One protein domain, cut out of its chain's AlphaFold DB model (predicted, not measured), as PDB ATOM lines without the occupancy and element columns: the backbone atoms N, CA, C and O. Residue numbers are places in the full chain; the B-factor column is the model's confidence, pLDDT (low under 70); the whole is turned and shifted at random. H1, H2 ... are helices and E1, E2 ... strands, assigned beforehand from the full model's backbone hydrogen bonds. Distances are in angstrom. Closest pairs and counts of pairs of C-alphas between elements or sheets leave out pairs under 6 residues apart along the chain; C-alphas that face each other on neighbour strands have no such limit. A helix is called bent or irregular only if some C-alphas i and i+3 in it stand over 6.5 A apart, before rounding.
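Overview. This is residues 4 to 36 and 44 to 179 of the 182 residues of an uncharacterized protein of Colwellia sp. PAMC 20917 (UniProt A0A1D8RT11). A twisted sheet of five strands makes the core, with helices H5 and H6 side by side over one face; H1, H3 and H4 lie round the sheet, apart from H5 and H6. H2 sticks out with residues 23 to 28 and 30 to 36, while E5 folds back along E4 at one edge. The printed part has 169 residues, with six named helices and five named strands in the order H1 H2 H3 H4 E1 E2 H5 E3 H6 E4 E5. The sheet's order is E1 E2 E3 E4 E5, mixed, and the class is mixed, helices and strands. The whole is compact, with a radius of gyration of the C-alphas of 16.0 A, and spans 46 by 41 by 33 A.

Along the chain. The strands are E1, residues 81 to 84; E2, residues 95 to 100, 16.8 A; E3, residues 137 to 142, 16.7 A; E4, residues 165 to 172, 23.0 A; and E5, residues 175 to 178, whose C-alpha 178 is at (99.473, 128.572, 177.157). The helices are H5, residues 116 to 130, 20.1 A; H6, residues 147 to 161, 18.6 A; H4, residues 66 to 76; H3, residues 50 to 59; H2, residues 26 to 35; and H1, residues 4 to 20, 23.6 A, beginning at C-alpha 4 at (81.071, 119.163, 170.011). H5 and H6 are irregular: C-alphas 127 and 130 are 7.0 A apart, and C-alphas 152 and 155 are 7.5 A apart.

Arrangement. E1 and E2 are parallel, with N 82 and O 95 at 2.9 A. E2 and E3 are parallel, with N 98 and O 139 at 2.8 A, and so are E3 and E4, with N 140 and O 167 at 2.8 A. E4 and E5 form an antiparallel hairpin, with N 170 and O 177 at 2.8 A. E2, H5, E3 and E3, H6, E4 are strand-helix-strand units, two parallel neighbour strands joined through a helix, each with a right-handed crossover. H5 has a height over the sheet of 9.4 A and runs along the strands, at 12 degrees to E2 on the local plane. H5 and H6 touch, the closest C-alphas being those of Asn 117 and Val 149 at 6.0 A, at a shallow tilt of 19 degrees, the same way; with the sheet they make two layers, helices on one face of a sheet. H4 stands at the sheet's level. H1, with residues 7 to 11 alone, only just touches H4, with 3 pairs of C-alphas within 8 A, the closest being those of Ile 11 and Gly 70 at 6.9 A. H1 only grazes the sheet with residues 15 to 19, and H3 with residues 52 to 59. H2 is not on the sheet. Every O i to N i+4 pair is within hydrogen-bond range in H3 and H4, against 12 of 13 in H1, 10 of 11 in H5, 8 of 11 in H6 and 1 of 6 in H2, where 1 of 7 O i to N i+3 pairs is.

Size, cuts and confidence. The two C-alphas farthest apart, those of Asn 35 and Asp 148, are 48.1 A apart. Residues 37 to 43 are not printed, and C-alphas 36 and 44 are 20.5 A apart across the cut. The link from E2 to H5, residues 101 to 115, is long. The mean pLDDT of the printed part is 70.9; 76 residues are under 70, among them residues 4 to 36 and 44 to 68.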
ATOM      1  N   PHE A   4      79.671 118.710 170.089       31.30
ATOM      2  CA  PHE A   4      81.071 119.163 170.011       31.30
ATOM      3  C   PHE A   4      81.641 119.245 168.587       31.30
ATOM      4  O   PHE A   4      82.567 120.010 168.321       31.30
ATOM      5  N   ARG A   5      81.076 118.473 167.651       30.47
ATOM      6  CA  ARG A   5      81.464 118.504 166.235       30.47
ATOM      7  C   ARG A   5      80.999 119.804 165.568       30.47
ATOM      8  O   ARG A   5      81.753 120.371 164.788       30.47
ATOM      9  N   PHE A   6      79.847 120.327 165.993       29.92
ATOM     10  CA  PHE A   6      79.172 121.486 165.412       29.92
ATOM     11  C   PHE A   6      79.840 122.828 165.753       29.92
ATOM     12  O   PHE A   6      79.742 123.770 164.977       29.92
ATOM     13  N   ILE A   7      80.564 122.935 166.877       37.22
ATOM     14  CA  ILE A   7      81.181 124.202 167.332       37.22
ATOM     15  C   ILE A   7      82.619 124.348 166.823       37.22
ATOM     16  O   ILE A   7      82.988 125.407 166.328       37.22
ATOM     17  N   ALA A   8      83.404 123.265 166.812       37.28
ATOM     18  CA  ALA A   8      84.645 123.236 166.040       37.28
ATOM     19  C   ALA A   8      84.349 123.370 164.538       37.28
ATOM     20  O   ALA A   8      85.154 123.920 163.795       37.28
ATOM     21  N   GLU A   9      83.205 122.863 164.057       41.84
ATOM     22  CA  GLU A   9      82.623 123.245 162.764       41.84
ATOM     23  C   GLU A   9      82.298 124.723 162.724       41.84
ATOM     24  O   GLU A   9      82.888 125.356 161.887       41.84
ATOM     25  N   SER A  10      81.582 125.332 163.659       40.31
ATOM     26  CA  SER A  10      81.241 126.761 163.593       40.31
ATOM     27  C   SER A  10      82.435 127.723 163.665       40.31
ATOM     28  O   SER A  10      82.428 128.712 162.948       40.31
ATOM     29  N   ILE A  11      83.473 127.455 164.470       47.09
ATOM     30  CA  ILE A  11      84.698 128.278 164.511       47.09
ATOM     31  C   ILE A  11      85.508 128.056 163.240       47.09
ATOM     32  O   ILE A  11      85.882 129.025 162.597       47.09
ATOM     33  N   LEU A  12      85.732 126.804 162.825       45.53
ATOM     34  CA  LEU A  12      86.466 126.533 161.585       45.53
ATOM     35  C   LEU A  12      85.666 126.934 160.339       45.53
ATOM     36  O   LEU A  12      86.288 127.275 159.355       45.53
ATOM     37  N   GLN A  13      84.334 126.919 160.378       48.84
ATOM     38  CA  GLN A  13      83.397 127.317 159.324       48.84
ATOM     39  C   GLN A  13      83.325 128.836 159.258       48.84
ATOM     40  O   GLN A  13      83.527 129.362 158.182       48.84
ATOM     41  N   LYS A  14      83.170 129.554 160.380       46.25
ATOM     42  CA  LYS A  14      83.291 131.019 160.397       46.25
ATOM     43  C   LYS A  14      84.688 131.462 159.987       46.25
ATOM     44  O   LYS A  14      84.815 132.380 159.198       46.25
ATOM     45  N   MET A  15      85.741 130.795 160.456       45.66
ATOM     46  CA  MET A  15      87.111 131.065 160.003       45.66
ATOM     47  C   MET A  15      87.295 130.738 158.516       45.66
ATOM     48  O   MET A  15      87.976 131.483 157.829       45.66
ATOM     49  N   HIS A  16      86.659 129.680 158.000       43.25
ATOM     50  CA  HIS A  16      86.695 129.300 156.584       43.25
ATOM     51  C   HIS A  16      85.907 130.279 155.697       43.25
ATOM     52  O   HIS A  16      86.443 130.755 154.701       43.25
ATOM     53  N   GLU A  17      84.700 130.671 156.105       41.84
ATOM     54  CA  GLU A  17      83.857 131.708 155.497       41.84
ATOM     55  C   GLU A  17      84.572 133.069 155.493       41.84
ATOM     56  O   GLU A  17      84.584 133.754 154.475       41.84
ATOM     57  N   LEU A  18      85.275 133.419 156.578       39.62
ATOM     58  CA  LEU A  18      86.125 134.615 156.657       39.62
ATOM     59  C   LEU A  18      87.363 134.537 155.744       39.62
ATOM     60  O   LEU A  18      87.871 135.575 155.327       39.62
ATOM     61  N   THR A  19      87.857 133.338 155.410       38.94
ATOM     62  CA  THR A  19      88.980 133.156 154.467       38.94
ATOM     63  C   THR A  19      88.562 133.026 152.997       38.94
ATOM     64  O   THR A  19      89.405 133.246 152.126       38.94
ATOM     65  N   GLU A  20      87.297 132.698 152.702       38.06
ATOM     66  CA  GLU A  20      86.791 132.474 151.334       38.06
ATOM     67  C   GLU A  20      85.759 133.519 150.846       38.06
ATOM     68  O   GLU A  20      85.543 133.624 149.641       38.06
ATOM     69  N   GLY A  21      85.149 134.334 151.719       36.91
ATOM     70  CA  GLY A  21      83.962 135.142 151.388       36.91
ATOM     71  C   GLY A  21      84.082 136.658 151.590       36.91
ATOM     72  O   GLY A  21      83.270 137.235 152.306       36.91
ATOM     73  N   PHE A  22      85.047 137.337 150.960       38.28
ATOM     74  CA  PHE A  22      85.290 138.780 151.185       38.28
ATOM     75  C   PHE A  22      84.893 139.751 150.053       38.28
ATOM     76  O   PHE A  22      85.460 140.839 149.971       38.28
ATOM     77  N   GLU A  23      83.896 139.437 149.217       38.69
ATOM     78  CA  GLU A  23      83.444 140.386 148.171       38.69
ATOM     79  C   GLU A  23      82.004 140.922 148.321       38.69
ATOM     80  O   GLU A  23      81.705 141.971 147.760       38.69
ATOM     81  N   GLY A  24      81.120 140.304 149.119       34.19
ATOM     82  CA  GLY A  24      79.684 140.653 149.105       34.19
ATOM     83  C   GLY A  24      79.161 141.580 150.215       34.19
ATOM     84  O   GLY A  24      78.279 142.398 149.966       34.19
ATOM     85  N   GLU A  25      79.666 141.477 151.448       38.47
ATOM     86  CA  GLU A  25      78.957 142.026 152.628       38.47
ATOM     87  C   GLU A  25      79.582 143.298 153.228       38.47
ATOM     88  O   GLU A  25      79.054 143.896 154.169       38.47
ATOM     89  N   ARG A  26      80.687 143.773 152.642       38.03
ATOM     90  CA  ARG A  26      81.481 144.905 153.146       38.03
ATOM     91  C   ARG A  26      80.717 146.237 153.168       38.03
ATOM     92  O   ARG A  26      80.987 147.075 154.023       38.03
ATOM     93  N   GLU A  27      79.766 146.456 152.259       39.41
ATOM     94  CA  GLU A  27      79.106 147.764 152.099       39.41
ATOM     95  C   GLU A  27      77.982 148.035 153.107       39.41
ATOM     96  O   GLU A  27      77.775 149.186 153.502       39.41
ATOM     97  N   ASN A  28      77.283 146.998 153.572       37.78
ATOM     98  CA  ASN A  28      76.179 147.172 154.519       37.78
ATOM     99  C   ASN A  28      76.690 147.432 155.943       37.78
ATOM    100  O   ASN A  28      76.113 148.242 156.663       37.78
ATOM    101  N   PHE A  29      77.832 146.847 156.314       35.69
ATOM    102  CA  PHE A  29      78.378 146.950 157.669       35.69
ATOM    103  C   PHE A  29      79.148 148.260 157.933       35.69
ATOM    104  O   PHE A  29      79.215 148.740 159.065       35.69
ATOM    105  N   ILE A  30      79.687 148.907 156.888       40.84
ATOM    106  CA  ILE A  30      80.332 150.232 157.002       40.84
ATOM    107  C   ILE A  30      79.336 151.308 157.472       40.84
ATOM    108  O   ILE A  30      79.751 152.276 158.112       40.84
ATOM    109  N   LYS A  31      78.034 151.141 157.201       41.44
ATOM    110  CA  LYS A  31      76.991 152.090 157.623       41.44
ATOM    111  C   LYS A  31      76.702 152.023 159.125       41.44
ATOM    112  O   LYS A  31      76.537 153.076 159.737       41.44
ATOM    113  N   ASP A  32      76.751 150.837 159.728       40.12
ATOM    114  CA  ASP A  32      76.514 150.655 161.170       40.12
ATOM    115  C   ASP A  32      77.706 151.118 162.033       40.12
ATOM    116  O   ASP A  32      77.547 151.509 163.190       40.12
ATOM    117  N   ARG A  33      78.906 151.179 161.438       35.59
ATOM    118  CA  ARG A  33      80.173 151.585 162.073       35.59
ATOM    119  C   ARG A  33      80.185 153.014 162.634       35.59
ATOM    120  O   ARG A  33      80.931 153.284 163.571       35.59
ATOM    121  N   ASN A  34      79.407 153.946 162.083       40.56
ATOM    122  CA  ASN A  34      79.505 155.364 162.465       40.56
ATOM    123  C   ASN A  34      78.866 155.699 163.827       40.56
ATOM    124  O   ASN A  34      79.083 156.798 164.326       40.56
ATOM    125  N   ASN A  35      78.143 154.766 164.457       40.72
ATOM    126  CA  ASN A  35      77.424 155.020 165.712       40.72
ATOM    127  C   ASN A  35      78.170 154.593 166.993       40.72
ATOM    128  O   ASN A  35      77.663 154.844 168.082       40.72
ATOM    129  N   HIS A  36      79.348 153.956 166.908       37.03
ATOM    130  CA  HIS A  36      79.985 153.289 168.064       37.03
ATOM    131  C   HIS A  36      81.386 153.826 168.444       37.03
ATOM    132  O   HIS A  36      82.091 153.220 169.247       37.03
ATOM    133  N   ASN A  44      95.596 153.337 178.972       40.53
ATOM    134  CA  ASN A  44      96.603 153.479 180.026       40.53
ATOM    135  C   ASN A  44      98.016 153.555 179.416       40.53
ATOM    136  O   ASN A  44      98.241 153.120 178.287       40.53
ATOM    137  N   GLN A  45      98.959 154.091 180.195       36.84
ATOM    138  CA  GLN A  45     100.335 154.469 179.824       36.84
ATOM    139  C   GLN A  45     101.204 153.354 179.196       36.84
ATOM    140  O   GLN A  45     102.223 153.666 178.589       36.84
ATOM    141  N   ASP A  46     100.768 152.091 179.263       44.50
ATOM    142  CA  ASP A  46     101.460 150.915 178.706       44.50
ATOM    143  C   ASP A  46     100.912 150.463 177.333       44.50
ATOM    144  O   ASP A  46     101.334 149.436 176.804       44.50
ATOM    145  N   GLY A  47      99.898 151.145 176.789       48.12
ATOM    146  CA  GLY A  47      99.278 150.800 175.499       48.12
ATOM    147  C   GLY A  47      98.426 149.518 175.487       48.12
ATOM    148  O   GLY A  47      97.828 149.203 174.463       48.12
ATOM    149  N   VAL A  48      98.323 148.794 176.608       52.38
ATOM    150  CA  VAL A  48      97.551 147.539 176.716       52.38
ATOM    151  C   VAL A  48      96.149 147.804 177.224       52.38
ATOM    152  O   VAL A  48      95.974 148.438 178.270       52.38
ATOM    153  N   ASP A  49      95.160 147.235 176.542       61.94
ATOM    154  CA  ASP A  49      93.796 147.161 177.051       61.94
ATOM    155  C   ASP A  49      93.773 146.383 178.381       61.94
ATOM    156  O   ASP A  49      94.251 145.249 178.484       61.94
ATOM    157  N   TRP A  50      93.226 146.998 179.426       57.69
ATOM    158  CA  TRP A  50      93.103 146.391 180.748       57.69
ATOM    159  C   TRP A  50      92.231 145.127 180.728       57.69
ATOM    160  O   TRP A  50      92.462 144.228 181.539       57.69
ATOM    161  N   ARG A  51      91.282 145.019 179.785       60.66
ATOM    162  CA  ARG A  51      90.475 143.808 179.572       60.66
ATOM    163  C   ARG A  51      91.340 142.640 179.117       60.66
ATOM    164  O   ARG A  51      91.177 141.528 179.613       60.66
ATOM    165  N   TRP A  52      92.321 142.911 178.254       62.72
ATOM    166  CA  TRP A  52      93.299 141.917 177.816       62.72
ATOM    167  C   TRP A  52      94.153 141.426 178.993       62.72
ATOM    168  O   TRP A  52      94.289 140.223 179.207       62.72
ATOM    169  N   LYS A  53      94.646 142.344 179.839       57.75
ATOM    170  CA  LYS A  53      95.404 141.989 181.056       57.75
ATOM    171  C   LYS A  53      94.577 141.143 182.041       57.75
ATOM    172  O   LYS A  53      95.100 140.188 182.610       57.75
ATOM    173  N   GLN A  54      93.294 141.460 182.240       63.34
ATOM    174  CA  GLN A  54      92.410 140.671 183.110       63.34
ATOM    175  C   GLN A  54      92.136 139.266 182.564       63.34
ATOM    176  O   GLN A  54      92.090 138.314 183.341       63.34
ATOM    177  N   HIS A  55      92.001 139.124 181.245       63.75
ATOM    178  CA  HIS A  55      91.816 137.830 180.593       63.75
ATOM    179  C   HIS A  55      93.026 136.910 180.750       63.75
ATOM    180  O   HIS A  55      92.866 135.767 181.175       63.75
ATOM    181  N   ILE A  56      94.239 137.423 180.501       59.88
ATOM    182  CA  ILE A  56      95.490 136.683 180.751       59.88
ATOM    183  C   ILE A  56      95.514 136.173 182.199       59.88
ATOM    184  O   ILE A  56      95.820 135.010 182.465       59.88
ATOM    185  N   GLN A  57      95.132 137.027 183.151       57.41
ATOM    186  CA  GLN A  57      95.124 136.669 184.566       57.41
ATOM    187  C   GLN A  57      94.059 135.613 184.916       57.41
ATOM    188  O   GLN A  57      94.316 134.750 185.755       57.41
ATOM    189  N   GLN A  58      92.878 135.651 184.289       59.12
ATOM    190  CA  GLN A  58      91.844 134.621 184.467       59.12
ATOM    191  C   GLN A  58      92.249 133.280 183.839       59.12
ATOM    192  O   GLN A  58      91.987 132.234 184.433       59.12
ATOM    193  N   LYS A  59      92.939 133.300 182.693       60.25
ATOM    194  CA  LYS A  59      93.445 132.105 181.999       60.25
ATOM    195  C   LYS A  59      94.501 131.343 182.781       60.25
ATOM    196  O   LYS A  59      94.418 130.125 182.868       60.25
ATOM    197  N   LYS A  60      95.439 132.044 183.427       55.09
ATOM    198  CA  LYS A  60      96.437 131.400 184.302       55.09
ATOM    199  C   LYS A  60      95.813 130.592 185.445       55.09
ATOM    200  O   LYS A  60      96.462 129.698 185.978       55.09
ATOM    201  N   ASN A  61      94.562 130.885 185.798       52.19
ATOM    202  CA  ASN A  61      93.861 130.244 186.902       52.19
ATOM    203  C   ASN A  61      92.830 129.187 186.461       52.19
ATOM    204  O   ASN A  61      92.374 128.437 187.319       52.19
ATOM    205  N   ASN A  62      92.472 129.092 185.169       54.12
ATOM    206  CA  ASN A  62      91.386 128.230 184.682       54.12
ATOM    207  C   ASN A  62      91.732 127.523 183.357       54.12
ATOM    208  O   ASN A  62      92.253 128.137 182.431       54.12
ATOM    209  N   ASN A  63      91.351 126.245 183.230       59.00
ATOM    210  CA  ASN A  63      91.384 125.498 181.966       59.00
ATOM    211  C   ASN A  63      90.362 126.087 180.975       59.00
ATOM    212  O   ASN A  63      89.222 125.630 180.924       59.00
ATOM    213  N   VAL A  64      90.758 127.106 180.210       64.00
ATOM    214  CA  VAL A  64      89.904 127.734 179.191       64.00
ATOM    215  C   VAL A  64      89.755 126.808 177.986       64.00
ATOM    216  O   VAL A  64      90.737 126.325 177.422       64.00
ATOM    217  N   SER A  65      88.515 126.552 177.583       67.69
ATOM    218  CA  SER A  65      88.202 125.743 176.407       67.69
ATOM    219  C   SER A  65      88.449 126.510 175.103       67.69
ATOM    220  O   SER A  65      88.468 127.740 175.056       67.69
ATOM    221  N   ILE A  66      88.579 125.779 173.992       64.69
ATOM    222  CA  ILE A  66      88.709 126.387 172.657       64.69
ATOM    223  C   ILE A  66      87.502 127.244 172.270       64.69
ATOM    224  O   ILE A  66      87.652 128.217 171.534       64.69
ATOM    225  N   ASN A  67      86.325 126.906 172.798       63.00
ATOM    226  CA  ASN A  67      85.094 127.644 172.547       63.00
ATOM    227  C   ASN A  67      85.148 129.004 173.240       63.00
ATOM    228  O   ASN A  67      84.969 130.023 172.588       63.00
ATOM    229  N   GLU A  68      85.510 129.025 174.522       68.56
ATOM    230  CA  GLU A  68      85.656 130.267 175.285       68.56
ATOM    231  C   GLU A  68      86.760 131.165 174.710       68.56
ATOM    232  O   GLU A  68      86.608 132.385 174.675       68.56
ATOM    233  N   LEU A  69      87.854 130.580 174.203       71.44
ATOM    234  CA  LEU A  69      88.882 131.333 173.483       71.44
ATOM    235  C   LEU A  69      88.331 131.951 172.190       71.44
ATOM    236  O   LEU A  69      88.588 133.123 171.924       71.44
ATOM    237  N   GLY A  70      87.596 131.176 171.389       70.44
ATOM    238  CA  GLY A  70      87.010 131.642 170.133       70.44
ATOM    239  C   GLY A  70      85.974 132.745 170.340       70.44
ATOM    240  O   GLY A  70      86.068 133.794 169.703       70.44
ATOM    241  N   ASP A  71      85.037 132.538 171.262       70.50
ATOM    242  CA  ASP A  71      83.991 133.510 171.588       70.50
ATOM    243  C   ASP A  71      84.601 134.823 172.079       70.50
ATOM    244  O   ASP A  71      84.223 135.894 171.610       70.50
ATOM    245  N   TRP A  72      85.619 134.750 172.940       70.19
ATOM    246  CA  TRP A  72      86.316 135.935 173.424       70.19
ATOM    247  C   TRP A  72      87.048 136.704 172.316       70.19
ATOM    248  O   TRP A  72      86.957 137.933 172.262       70.19
ATOM    249  N   LEU A  73      87.753 136.002 171.416       69.31
ATOM    250  CA  LEU A  73      88.440 136.645 170.290       69.31
ATOM    251  C   LEU A  73      87.445 137.428 169.424       69.31
ATOM    252  O   LEU A  73      87.756 138.530 168.984       69.31
ATOM    253  N   LEU A  74      86.251 136.878 169.196       68.81
ATOM    254  CA  LEU A  74      85.229 137.500 168.353       68.81
ATOM    255  C   LEU A  74      84.478 138.639 169.058       68.81
ATOM    256  O   LEU A  74      84.203 139.654 168.419       68.81
ATOM    257  N   ASP A  75      84.178 138.491 170.350       66.62
ATOM    258  CA  ASP A  75      83.445 139.474 171.164       66.62
ATOM    259  C   ASP A  75      84.255 140.757 171.409       66.62
ATOM    260  O   ASP A  75      83.733 141.869 171.347       66.62
ATOM    261  N   GLN A  76      85.568 140.639 171.624       61.53
ATOM    262  CA  GLN A  76      86.409 141.808 171.907       61.53
ATOM    263  C   GLN A  76      86.869 142.555 170.648       61.53
ATOM    264  O   GLN A  76      87.262 143.718 170.736       61.53
ATOM    265  N   HIS A  77      86.828 141.913 169.476       60.25
ATOM    266  CA  HIS A  77      87.493 142.417 168.270       60.25
ATOM    267  C   HIS A  77      86.621 142.393 167.012       60.25
ATOM    268  O   HIS A  77      87.148 142.203 165.917       60.25
ATOM    269  N   HIS A  78      85.307 142.612 167.139       54.62
ATOM    270  CA  HIS A  78      84.334 142.681 166.035       54.62
ATOM    271  C   HIS A  78      84.892 143.328 164.734       54.62
ATOM    272  O   HIS A  78      84.857 144.544 164.555       54.62
ATOM    273  N   HIS A  79      85.373 142.483 163.809       53.16
ATOM    274  CA  HIS A  79      85.974 142.799 162.494       53.16
ATOM    275  C   HIS A  79      87.349 143.496 162.464       53.16
ATOM    276  O   HIS A  79      87.766 143.970 161.408       53.16
ATOM    277  N   GLN A  80      88.090 143.510 163.570       72.19
ATOM    278  CA  GLN A  80      89.478 143.985 163.625       72.19
ATOM    279  C   GLN A  80      90.452 142.831 163.883       72.19
ATOM    280  O   GLN A  80      91.301 142.908 164.774       72.19
ATOM    281  N   ILE A  81      90.319 141.753 163.105       81.62
ATOM    282  CA  ILE A  81      91.184 140.578 163.220       81.62
ATOM    283  C   ILE A  81      91.693 140.162 161.846       81.62
ATOM    284  O   ILE A  81      90.902 139.906 160.936       81.62
ATOM    285  N   ASN A  82      93.009 140.026 161.709       86.31
ATOM    286  CA  ASN A  82      93.601 139.292 160.596       86.31
ATOM    287  C   ASN A  82      93.735 137.811 160.974       86.31
ATOM    288  O   ASN A  82      94.288 137.492 162.023       86.31
ATOM    289  N   PHE A  83      93.253 136.899 160.131       85.06
ATOM    290  CA  PHE A  83      93.391 135.456 160.341       85.06
ATOM    291  C   PHE A  83      94.426 134.866 159.387       85.06
ATOM    292  O   PHE A  83      94.486 135.250 158.221       85.06
ATOM    293  N   TYR A  84      95.215 133.910 159.872       86.06
ATOM    294  CA  TYR A  84      96.215 133.191 159.089       86.06
ATOM    295  C   TYR A  84      96.073 131.675 159.288       86.06
ATOM    296  O   TYR A  84      95.883 131.238 160.426       86.06
ATOM    297  N   PRO A  85      96.199 130.868 158.215       82.19
ATOM    298  CA  PRO A  85      96.477 131.292 156.841       82.19
ATOM    299  C   PRO A  85      95.256 131.975 156.193       82.19
ATOM    300  O   PRO A  85      94.118 131.627 156.485       82.19
ATOM    301  N   SER A  86      95.502 132.943 155.306       78.00
ATOM    302  CA  SER A  86      94.466 133.632 154.523       78.00
ATOM    303  C   SER A  86      94.856 133.695 153.046       78.00
ATOM    304  O   SER A  86      96.032 133.599 152.684       78.00
ATOM    305  N   ASN A  87      93.848 133.817 152.184       68.69
ATOM    306  CA  ASN A  87      94.001 134.073 150.751       68.69
ATOM    307  C   ASN A  87      93.822 135.553 150.391       68.69
ATOM    308  O   ASN A  87      94.091 135.937 149.257       68.69
ATOM    309  N   SER A  88      93.359 136.372 151.334       69.50
ATOM    310  CA  SER A  88      93.111 137.793 151.129       69.50
ATOM    311  C   SER A  88      94.202 138.642 151.776       69.50
ATOM    312  O   SER A  88      94.618 138.408 152.912       69.50
ATOM    313  N   ASN A  89      94.622 139.677 151.052       64.62
ATOM    314  CA  ASN A  89      95.464 140.742 151.581       64.62
ATOM    315  C   ASN A  89      94.539 141.849 152.100       64.62
ATOM    316  O   ASN A  89      94.247 142.820 151.401       64.62
ATOM    317  N   GLY A  90      93.980 141.628 153.292       73.56
ATOM    318  CA  GLY A  90      93.142 142.607 153.981       73.56
ATOM    319  C   GLY A  90      93.944 143.798 154.517       73.56
ATOM    320  O   GLY A  90      95.166 143.851 154.417       73.56
ATOM    321  N   SER A  91      93.250 144.764 155.120       84.38
ATOM    322  CA  SER A  91      93.905 145.829 155.887       84.38
ATOM    323  C   SER A  91      94.499 145.290 157.188       84.38
ATOM    324  O   SER A  91      93.927 144.382 157.793       84.38
ATOM    325  N   CYS A  92      95.583 145.906 157.660       88.69
ATOM    326  CA  CYS A  92      96.142 145.634 158.980       88.69
ATOM    327  C   CYS A  92      95.112 145.903 160.085       88.69
ATOM    328  O   CYS A  92      94.439 146.936 160.084       88.69
ATOM    329  N   CYS A  93      94.998 144.973 161.025       86.38
ATOM    330  CA  CYS A  93      94.149 145.078 162.205       86.38
ATOM    331  C   CYS A  93      94.983 145.088 163.491       86.38
ATOM    332  O   CYS A  93      96.141 144.676 163.479       86.38
ATOM    333  N   ASP A  94      94.392 145.527 164.609       87.31
ATOM    334  CA  ASP A  94      95.070 145.545 165.918       87.31
ATOM    335  C   ASP A  94      95.427 144.131 166.411       87.31
ATOM    336  O   ASP A  94      96.453 143.944 167.068       87.31
ATOM    337  N   LEU A  95      94.609 143.133 166.051       86.56
ATOM    338  CA  LEU A  95      94.795 141.726 166.395       86.56
ATOM    339  C   LEU A  95      95.048 140.872 165.144       86.56
ATOM    340  O   LEU A  95      94.331 140.969 164.149       86.56
ATOM    341  N   ALA A  96      96.026 139.972 165.231       90.31
ATOM    342  CA  ALA A  96      96.222 138.893 164.273       90.31
ATOM    343  C   ALA A  96      96.189 137.519 164.961       90.31
ATOM    344  O   ALA A  96      96.775 137.323 166.027       90.31
ATOM    345  N   VAL A  97      95.503 136.557 164.345       89.75
ATOM    346  CA  VAL A  97      95.355 135.181 164.827       89.75
ATOM    347  C   VAL A  97      95.977 134.221 163.819       89.75
ATOM    348  O   VAL A  97      95.628 134.212 162.641       89.75
ATOM    349  N   PHE A  98      96.889 133.390 164.305       91.38
ATOM    350  CA  PHE A  98      97.767 132.522 163.533       91.38
ATOM    351  C   PHE A  98      97.492 131.057 163.888       91.38
ATOM    352  O   PHE A  98      97.810 130.612 164.988       91.38
ATOM    353  N   LEU A  99      96.883 130.302 162.972       88.00
ATOM    354  CA  LEU A  99      96.404 128.940 163.223       88.00
ATOM    355  C   LEU A  99      97.292 127.895 162.554       88.00
ATOM    356  O   LEU A  99      97.445 127.902 161.337       88.00
ATOM    357  N   SER A 100      97.802 126.950 163.340       89.69
ATOM    358  CA  SER A 100      98.533 125.774 162.861       89.69
ATOM    359  C   SER A 100      97.829 124.494 163.315       89.69
ATOM    360  O   SER A 100      97.994 124.050 164.445       89.69
ATOM    361  N   MET A 101      97.044 123.879 162.429       86.19
ATOM    362  CA  MET A 101      96.260 122.675 162.732       86.19
ATOM    363  C   MET A 101      96.648 121.529 161.800       86.19
ATOM    364  O   MET A 101      96.156 121.406 160.673       86.19
ATOM    365  N   THR A 102      97.538 120.664 162.277       84.81
ATOM    366  CA  THR A 102      98.155 119.607 161.465       84.81
ATOM    367  C   THR A 102      97.569 118.219 161.718       84.81
ATOM    368  O   THR A 102      97.587 117.368 160.819       84.81
ATOM    369  N   SER A 103      97.001 117.977 162.901       80.38
ATOM    370  CA  SER A 103      96.427 116.689 163.282       80.38
ATOM    371  C   SER A 103      95.138 116.425 162.522       80.38
ATOM    372  O   SER A 103      94.302 117.307 162.342       80.38
ATOM    373  N   LYS A 104      94.901 115.159 162.151       77.75
ATOM    374  CA  LYS A 104      93.686 114.729 161.424       77.75
ATOM    375  C   LYS A 104      92.378 115.174 162.088       77.75
ATOM    376  O   LYS A 104      91.378 115.335 161.402       77.75
ATOM    377  N   LYS A 105      92.392 115.358 163.410       71.56
ATOM    378  CA  LYS A 105      91.244 115.814 164.194       71.56
ATOM    379  C   LYS A 105      90.814 117.248 163.848       71.56
ATOM    380  O   LYS A 105      89.619 117.524 163.813       71.56
ATOM    381  N   TYR A 106      91.775 118.134 163.596       67.81
ATOM    382  CA  TYR A 106      91.550 119.568 163.374       67.81
ATOM    383  C   TYR A 106      91.800 119.992 161.922       67.81
ATOM    384  O   TYR A 106      91.312 121.030 161.477       67.81
ATOM    385  N   LYS A 107      92.514 119.162 161.153       67.50
ATOM    386  CA  LYS A 107      92.832 119.369 159.741       67.50
ATOM    387  C   LYS A 107      91.587 119.214 158.863       67.50
ATOM    388  O   LYS A 107      91.351 118.168 158.265       67.50
ATOM    389  N   LYS A 108      90.784 120.277 158.793       58.88
ATOM    390  CA  LYS A 108      89.637 120.387 157.872       58.88
ATOM    391  C   LYS A 108      90.034 120.828 156.475       58.88
ATOM    392  O   LYS A 108      89.353 120.505 155.510       58.88
ATOM    393  N   THR A 109      91.152 121.535 156.372       64.31
ATOM    394  CA  THR A 109      91.665 122.069 155.115       64.31
ATOM    395  C   THR A 109      92.876 121.251 154.662       64.31
ATOM    396  O   THR A 109      93.648 120.726 155.471       64.31
ATOM    397  N   LYS A 110      93.049 121.133 153.342       69.06
ATOM    398  CA  LYS A 110      94.280 120.605 152.732       69.06
ATOM    399  C   LYS A 110      95.315 121.707 152.486       69.06
ATOM    400  O   LYS A 110      96.273 121.460 151.761       69.06
ATOM    401  N   ASP A 111      95.119 122.896 153.061       75.56
ATOM    402  CA  ASP A 111      96.025 124.020 152.876       75.56
ATOM    403  C   ASP A 111      97.414 123.645 153.414       75.56
ATOM    404  O   ASP A 111      97.562 123.397 154.618       75.56
ATOM    405  N   PRO A 112      98.440 123.570 152.548       80.06
ATOM    406  CA  PRO A 112      99.785 123.219 152.974       80.06
ATOM    407  C   PRO A 112     100.377 124.250 153.943       80.06
ATOM    408  O   PRO A 112     101.319 123.916 154.655       80.06
ATOM    409  N   ARG A 113      99.819 125.468 154.019       84.06
ATOM    410  CA  ARG A 113     100.268 126.548 154.913       84.06
ATOM    411  C   ARG A 113      99.813 126.379 156.361       84.06
ATOM    412  O   ARG A 113     100.295 127.103 157.221       84.06
ATOM    413  N   ASN A 114      98.923 125.431 156.651       83.56
ATOM    414  CA  ASN A 114      98.370 125.207 157.990       83.56
ATOM    415  C   ASN A 114      99.326 124.409 158.907       83.56
ATOM    416  O   ASN A 114      98.930 123.445 159.560       83.56
ATOM    417  N   ASN A 115     100.614 124.754 158.881       89.81
ATOM    418  CA  ASN A 115     101.666 124.149 159.691       89.81
ATOM    419  C   ASN A 115     102.481 125.240 160.391       89.81
ATOM    420  O   ASN A 115     102.579 126.361 159.890       89.81
ATOM    421  N   LEU A 116     103.106 124.890 161.516       92.69
ATOM    422  CA  LEU A 116     103.761 125.855 162.396       92.69
ATOM    423  C   LEU A 116     104.827 126.694 161.677       92.69
ATOM    424  O   LEU A 116     104.869 127.904 161.864       92.69
ATOM    425  N   ASN A 117     105.632 126.091 160.801       95.06
ATOM    426  CA  ASN A 117     106.682 126.804 160.072       95.06
ATOM    427  C   ASN A 117     106.097 127.894 159.156       95.06
ATOM    428  O   ASN A 117     106.506 129.051 159.223       95.06
ATOM    429  N   CYS A 118     105.088 127.555 158.348       93.38
ATOM    430  CA  CYS A 118     104.419 128.529 157.481       93.38
ATOM    431  C   CYS A 118     103.716 129.638 158.275       93.38
ATOM    432  O   CYS A 118     103.683 130.787 157.837       93.38
ATOM    433  N   ILE A 119     103.163 129.302 159.436       94.06
ATOM    434  CA  ILE A 119     102.432 130.245 160.279       94.06
ATOM    435  C   ILE A 119     103.371 131.212 161.003       94.06
ATOM    436  O   ILE A 119     103.081 132.406 161.056       94.06
ATOM    437  N   LEU A 120     104.523 130.745 161.488       95.50
ATOM    438  CA  LEU A 120     105.544 131.614 162.083       95.50
ATOM    439  C   LEU A 120     106.236 132.507 161.039       95.50
ATOM    440  O   LEU A 120     106.594 133.649 161.343       95.50
ATOM    441  N   ASP A 121     106.381 132.032 159.798       95.19
ATOM    442  CA  ASP A 121     106.822 132.863 158.672       95.19
ATOM    443  C   ASP A 121     105.797 133.959 158.345       95.19
ATOM    444  O   ASP A 121     106.160 135.133 158.248       95.19
ATOM    445  N   ALA A 122     104.511 133.600 158.251       93.25
ATOM    446  CA  ALA A 122     103.428 134.559 158.038       93.25
ATOM    447  C   ALA A 122     103.369 135.606 159.159       93.25
ATOM    448  O   ALA A 122     103.256 136.796 158.875       93.25
ATOM    449  N   LEU A 123     103.526 135.181 160.416       94.69
ATOM    450  CA  LEU A 123     103.620 136.082 161.562       94.69
ATOM    451  C   LEU A 123     104.787 137.045 161.413       94.69
ATOM    452  O   LEU A 123     104.593 138.250 161.541       94.69
ATOM    453  N   SER A 124     105.985 136.539 161.117       93.25
ATOM    454  CA  SER A 124     107.175 137.384 160.978       93.25
ATOM    455  C   SER A 124     106.970 138.439 159.887       93.25
ATOM    456  O   SER A 124     107.224 139.618 160.121       93.25
ATOM    457  N   LYS A 125     106.442 138.042 158.724       92.94
ATOM    458  CA  LYS A 125     106.152 138.955 157.607       92.94
ATOM    459  C   LYS A 125     105.088 139.992 157.955       92.94
ATOM    460  O   LYS A 125     105.277 141.167 157.663       92.94
ATOM    461  N   HIS A 126     104.007 139.574 158.607       93.25
ATOM    462  CA  HIS A 126     102.919 140.467 158.998       93.25
ATOM    463  C   HIS A 126     103.360 141.468 160.070       93.25
ATOM    464  O   HIS A 126     103.235 142.676 159.893       93.25
ATOM    465  N   MET A 127     103.925 140.966 161.169       93.06
ATOM    466  CA  MET A 127     104.224 141.750 162.369       93.06
ATOM    467  C   MET A 127     105.503 142.589 162.250       93.06
ATOM    468  O   MET A 127     105.636 143.587 162.954       93.06
ATOM    469  N   GLN A 128     106.461 142.191 161.405       90.44
ATOM    470  CA  GLN A 128     107.707 142.942 161.182       90.44
ATOM    471  C   GLN A 128     107.750 143.661 159.830       90.44
ATOM    472  O   GLN A 128     108.626 144.499 159.620       90.44
ATOM    473  N   GLY A 129     106.841 143.326 158.917       89.25
ATOM    474  CA  GLY A 129     106.727 143.936 157.598       89.25
ATOM    475  C   GLY A 129     105.460 144.771 157.492       89.25
ATOM    476  O   GLY A 129     105.381 145.861 158.055       89.25
ATOM    477  N   ASP A 130     104.480 144.244 156.759       85.31
ATOM    478  CA  ASP A 130     103.351 145.008 156.212       85.31
ATOM    479  C   ASP A 130     102.499 145.715 157.277       85.31
ATOM    480  O   ASP A 130     101.972 146.798 157.021       85.31
ATOM    481  N   CYS A 131     102.393 145.135 158.475       90.75
ATOM    482  CA  CYS A 131     101.560 145.640 159.565       90.75
ATOM    483  C   CYS A 131     102.352 145.984 160.835       90.75
ATOM    484  O   CYS A 131     101.777 146.086 161.926       90.75
ATOM    485  N   ALA A 132     103.665 146.200 160.704       89.69
ATOM    486  CA  ALA A 132     104.531 146.581 161.814       89.69
ATOM    487  C   ALA A 132     104.045 147.867 162.508       89.69
ATOM    488  O   ALA A 132     103.827 148.898 161.873       89.69
ATOM    489  N   GLY A 133     103.861 147.798 163.830       85.94
ATOM    490  CA  GLY A 133     103.362 148.911 164.651       85.94
ATOM    491  C   GLY A 133     101.868 149.223 164.493       85.94
ATOM    492  O   GLY A 133     101.370 150.128 165.160       85.94
ATOM    493  N   MET A 134     101.147 148.496 163.631       89.88
ATOM    494  CA  MET A 134      99.685 148.570 163.520       89.88
ATOM    495  C   MET A 134      99.019 147.400 164.236       89.88
ATOM    496  O   MET A 134      98.057 147.598 164.974       89.88
ATOM    497  N   THR A 135      99.540 146.189 164.033       91.31
ATOM    498  CA  THR A 135      99.092 145.003 164.762       91.31
ATOM    499  C   THR A 135      99.852 144.908 166.078       91.31
ATOM    500  O   THR A 135     101.044 144.601 166.096       91.31
ATOM    501  N   ASN A 136      99.162 145.174 167.186       89.56
ATOM    502  CA  ASN A 136      99.761 145.221 168.523       89.56
ATOM    503  C   ASN A 136      99.503 143.948 169.332       89.56
ATOM    504  O   ASN A 136     100.042 143.798 170.430       89.56
ATOM    505  N   LYS A 137      98.670 143.035 168.822       89.00
ATOM    506  CA  LYS A 137      98.325 141.766 169.469       89.00
ATOM    507  C   LYS A 137      98.399 140.630 168.462       89.00
ATOM    508  O   LYS A 137      97.899 140.727 167.344       89.00
ATOM    509  N   CYS A 138      98.997 139.531 168.881       90.69
ATOM    510  CA  CYS A 138      99.161 138.333 168.085       90.69
ATOM    511  C   CYS A 138      98.844 137.110 168.941       90.69
ATOM    512  O   CYS A 138      99.403 136.939 170.022       90.69
ATOM    513  N   VAL A 139      97.988 136.231 168.426       90.62
ATOM    514  CA  VAL A 139      97.657 134.959 169.068       90.62
ATOM    515  C   VAL A 139      98.002 133.825 168.115       90.62
ATOM    516  O   VAL A 139      97.430 133.727 167.033       90.62
ATOM    517  N   ILE A 140      98.920 132.952 168.518       92.38
ATOM    518  CA  ILE A 140      99.201 131.696 167.826       92.38
ATOM    519  C   ILE A 140      98.393 130.594 168.499       92.38
ATOM    520  O   ILE A 140      98.402 130.464 169.719       92.38
ATOM    521  N   ILE A 141      97.710 129.776 167.710       88.81
ATOM    522  CA  ILE A 141      96.987 128.605 168.195       88.81
ATOM    523  C   ILE A 141      97.458 127.409 167.381       88.81
ATOM    524  O   ILE A 141      97.347 127.403 166.153       88.81
ATOM    525  N   THR A 142      97.974 126.390 168.060       90.00
ATOM    526  CA  THR A 142      98.480 125.182 167.414       90.00
ATOM    527  C   THR A 142      97.984 123.911 168.088       90.00
ATOM    528  O   THR A 142      97.736 123.891 169.288       90.00
ATOM    529  N   ASP A 143      97.848 122.830 167.330       87.00
ATOM    530  CA  ASP A 143      97.599 121.485 167.867       87.00
ATOM    531  C   ASP A 143      98.869 120.627 167.957       87.00
ATOM    532  O   ASP A 143      98.827 119.482 168.404       87.00
ATOM    533  N   ASN A 144      99.995 121.172 167.496       88.31
ATOM    534  CA  ASN A 144     101.284 120.505 167.479       88.31
ATOM    535  C   ASN A 144     102.410 121.526 167.679       88.31
ATOM    536  O   ASN A 144     102.441 122.568 167.017       88.31
ATOM    537  N   TRP A 145     103.337 121.224 168.582       90.62
ATOM    538  CA  TRP A 145     104.492 122.066 168.862       90.62
ATOM    539  C   TRP A 145     105.769 121.389 168.376       90.62
ATOM    540  O   TRP A 145     106.126 120.309 168.845       90.62
ATOM    541  N   ASP A 146     106.459 122.041 167.446       91.94
ATOM    542  CA  ASP A 146     107.746 121.598 166.918       91.94
ATOM    543  C   ASP A 146     108.837 122.537 167.450       91.94
ATOM    544  O   ASP A 146     108.887 123.720 167.100       91.94
ATOM    545  N   ALA A 147     109.672 122.010 168.348       90.75
ATOM    546  CA  ALA A 147     110.715 122.776 169.023       90.75
ATOM    547  C   ALA A 147     111.808 123.254 168.057       90.75
ATOM    548  O   ALA A 147     112.268 124.387 168.185       90.75
ATOM    549  N   ASP A 148     112.162 122.445 167.054       94.56
ATOM    550  CA  ASP A 148     113.178 122.808 166.064       94.56
ATOM    551  C   ASP A 148     112.664 123.945 165.175       94.56
ATOM    552  O   ASP A 148     113.381 124.904 164.873       94.56
ATOM    553  N   VAL A 149     111.389 123.885 164.777       94.75
ATOM    554  CA  VAL A 149     110.738 124.997 164.075       94.75
ATOM    555  C   VAL A 149     110.722 126.238 164.962       94.75
ATOM    556  O   VAL A 149     111.124 127.303 164.502       94.75
ATOM    557  N   TRP A 150     110.312 126.132 166.227       93.31
ATOM    558  CA  TRP A 150     110.284 127.275 167.140       93.31
ATOM    559  C   TRP A 150     111.654 127.942 167.306       93.31
ATOM    560  O   TRP A 150     111.758 129.164 167.168       93.31
ATOM    561  N   ASP A 151     112.709 127.166 167.546       93.94
ATOM    562  CA  ASP A 151     114.054 127.694 167.788       93.94
ATOM    563  C   ASP A 151     114.578 128.513 166.599       93.94
ATOM    564  O   ASP A 151     115.227 129.546 166.790       93.94
ATOM    565  N   ASN A 152     114.196 128.140 165.373       95.50
ATOM    566  CA  ASN A 152     114.523 128.894 164.162       95.50
ATOM    567  C   ASN A 152     113.841 130.275 164.086       95.50
ATOM    568  O   ASN A 152     114.382 131.195 163.466       95.50
ATOM    569  N   TYR A 153     112.671 130.448 164.709       94.94
ATOM    570  CA  TYR A 153     111.923 131.715 164.711       94.94
ATOM    571  C   TYR A 153     112.041 132.494 166.021       94.94
ATOM    572  O   TYR A 153     111.703 133.679 166.051       94.94
ATOM    573  N   LYS A 154     112.560 131.880 167.088       92.06
ATOM    574  CA  LYS A 154     112.604 132.440 168.445       92.06
ATOM    575  C   LYS A 154     113.139 133.873 168.493       92.06
ATOM    576  O   LYS A 154     112.546 134.730 169.145       92.06
ATOM    577  N   SER A 155     114.231 134.167 167.787       92.69
ATOM    578  CA  SER A 155     114.816 135.517 167.754       92.69
ATOM    579  C   SER A 155     113.900 136.554 167.087       92.69
ATOM    580  O   SER A 155     113.796 137.677 167.580       92.69
ATOM    581  N   ARG A 156     113.189 136.178 166.017       92.69
ATOM    582  CA  ARG A 156     112.221 137.043 165.323       92.69
ATOM    583  C   ARG A 156     110.991 137.290 166.186       92.69
ATOM    584  O   ARG A 156     110.562 138.431 166.327       92.69
ATOM    585  N   ILE A 157     110.468 136.252 166.838       92.00
ATOM    586  CA  ILE A 157     109.324 136.405 167.745       92.00
ATOM    587  C   ILE A 157     109.689 137.301 168.932       92.00
ATOM    588  O   ILE A 157     108.923 138.201 169.257       92.00
ATOM    589  N   LYS A 158     110.895 137.169 169.501       90.94
ATOM    590  CA  LYS A 158     111.377 138.100 170.539       90.94
ATOM    591  C   LYS A 158     111.403 139.556 170.066       90.94
ATOM    592  O   LYS A 158     111.071 140.448 170.833       90.94
ATOM    593  N   GLN A 159     111.749 139.814 168.805       90.81
ATOM    594  CA  GLN A 159     111.682 141.168 168.247       90.81
ATOM    595  C   GLN A 159     110.241 141.668 168.084       90.81
ATOM    596  O   GLN A 159     109.986 142.844 168.329       90.81
ATOM    597  N   VAL A 160     109.302 140.795 167.704       91.19
ATOM    598  CA  VAL A 160     107.868 141.136 167.663       91.19
ATOM    599  C   VAL A 160     107.368 141.495 169.063       91.19
ATOM    600  O   VAL A 160     106.712 142.519 169.230       91.19
ATOM    601  N   MET A 161     107.760 140.720 170.077       89.88
ATOM    602  CA  MET A 161     107.379 140.942 171.477       89.88
ATOM    603  C   MET A 161     107.848 142.285 172.053       89.88
ATOM    604  O   MET A 161     107.289 142.749 173.042       89.88
ATOM    605  N   ASN A 162     108.839 142.943 171.441       88.12
ATOM    606  CA  ASN A 162     109.254 144.285 171.860       88.12
ATOM    607  C   ASN A 162     108.194 145.357 171.555       88.12
ATOM    608  O   ASN A 162     108.218 146.417 172.172       88.12
ATOM    609  N   ASN A 163     107.303 145.099 170.591       85.62
ATOM    610  CA  ASN A 163     106.343 146.083 170.083       85.62
ATOM    611  C   ASN A 163     104.888 145.585 170.101       85.62
ATOM    612  O   ASN A 163     103.979 146.381 169.893       85.62
ATOM    613  N   ALA A 164     104.661 144.291 170.330       89.06
ATOM    614  CA  ALA A 164     103.341 143.677 170.324       89.06
ATOM    615  C   ALA A 164     103.220 142.590 171.399       89.06
ATOM    616  O   ALA A 164     104.195 141.938 171.770       89.06
ATOM    617  N   TYR A 165     101.996 142.350 171.857       89.06
ATOM    618  CA  TYR A 165     101.663 141.228 172.726       89.06
ATOM    619  C   TYR A 165     101.573 139.950 171.903       89.06
ATOM    620  O   TYR A 165     100.859 139.908 170.902       89.06
ATOM    621  N   VAL A 166     102.292 138.910 172.324       89.44
ATOM    622  CA  VAL A 166     102.284 137.601 171.667       89.44
ATOM    623  C   VAL A 166     101.858 136.547 172.674       89.44
ATOM    624  O   VAL A 166     102.502 136.385 173.707       89.44
ATOM    625  N   GLU A 167     100.800 135.818 172.343       88.62
ATOM    626  CA  GLU A 167     100.335 134.652 173.088       88.62
ATOM    627  C   GLU A 167     100.400 133.416 172.198       88.62
ATOM    628  O   GLU A 167     100.125 133.489 170.996       88.62
ATOM    629  N   ILE A 168     100.745 132.275 172.789       89.00
ATOM    630  CA  ILE A 168     100.757 130.991 172.093       89.00
ATOM    631  C   ILE A 168      99.940 129.991 172.893       89.00
ATOM    632  O   ILE A 168     100.207 129.758 174.068       89.00
ATOM    633  N   TYR A 169      98.978 129.365 172.230       86.44
ATOM    634  CA  TYR A 169      98.133 128.328 172.791       86.44
ATOM    635  C   TYR A 169      98.361 127.009 172.070       86.44
ATOM    636  O   TYR A 169      98.273 126.937 170.842       86.44
ATOM    637  N   MET A 170      98.598 125.954 172.841       86.06
ATOM    638  CA  MET A 170      98.594 124.585 172.356       86.06
ATOM    639  C   MET A 170      97.303 123.887 172.770       86.06
ATOM    640  O   MET A 170      96.941 123.857 173.948       86.06
ATOM    641  N   ILE A 171      96.620 123.305 171.791       82.50
ATOM    642  CA  ILE A 171      95.413 122.516 171.999       82.50
ATOM    643  C   ILE A 171      95.808 121.052 172.143       82.50
ATOM    644  O   ILE A 171      96.316 120.426 171.217       82.50
ATOM    645  N   SER A 172      95.485 120.491 173.298       71.00
ATOM    646  CA  SER A 172      95.627 119.076 173.617       71.00
ATOM    647  C   SER A 172      94.325 118.636 174.275       71.00
ATOM    648  O   SER A 172      94.145 118.799 175.477       71.00
ATOM    649  N   ASP A 173      93.388 118.158 173.455       63.16
ATOM    650  CA  ASP A 173      92.019 117.799 173.851       63.16
ATOM    651  C   ASP A 173      91.933 117.067 175.200       63.16
ATOM    652  O   ASP A 173      92.623 116.057 175.368       63.16
ATOM    653  N   PRO A 174      91.069 117.503 176.138       57.03
ATOM    654  CA  PRO A 174      90.100 118.616 176.086       57.03
ATOM    655  C   PRO A 174      90.660 119.994 176.486       57.03
ATOM    656  O   PRO A 174      89.893 120.933 176.692       57.03
ATOM    657  N   TYR A 175      91.974 120.123 176.637       67.62
ATOM    658  CA  TYR A 175      92.611 121.272 177.270       67.62
ATOM    659  C   TYR A 175      93.290 122.201 176.266       67.62
ATOM    660  O   TYR A 175      93.763 121.785 175.204       67.62
ATOM    661  N   ILE A 176      93.382 123.468 176.651       72.56
ATOM    662  CA  ILE A 176      94.310 124.426 176.066       72.56
ATOM    663  C   ILE A 176      95.365 124.736 177.114       72.56
ATOM    664  O   ILE A 176      95.046 124.976 178.276       72.56
ATOM    665  N   SER A 177      96.619 124.740 176.682       78.19
ATOM    666  CA  SER A 177      97.747 125.206 177.479       78.19
ATOM    667  C   SER A 177      98.353 126.434 176.814       78.19
ATOM    668  O   SER A 177      98.532 126.463 175.597       78.19
ATOM    669  N   GLU A 178      98.629 127.467 177.602       81.44
ATOM    670  CA  GLU A 178      99.473 128.572 177.157       81.44
ATOM    671  C   GLU A 178     100.932 128.102 177.164       81.44
ATOM    672  O   GLU A 178     101.374 127.440 178.105       81.44
ATOM    673  N   ILE A 179     101.676 128.422 176.110       82.06
ATOM    674  CA  ILE A 179     103.117 128.192 176.060       82.06
ATOM    675  C   ILE A 179     103.809 129.464 176.545       82.06
ATOM    676  O   ILE A 179     103.742 130.506 175.893       82.06
TER     677      ILE A 179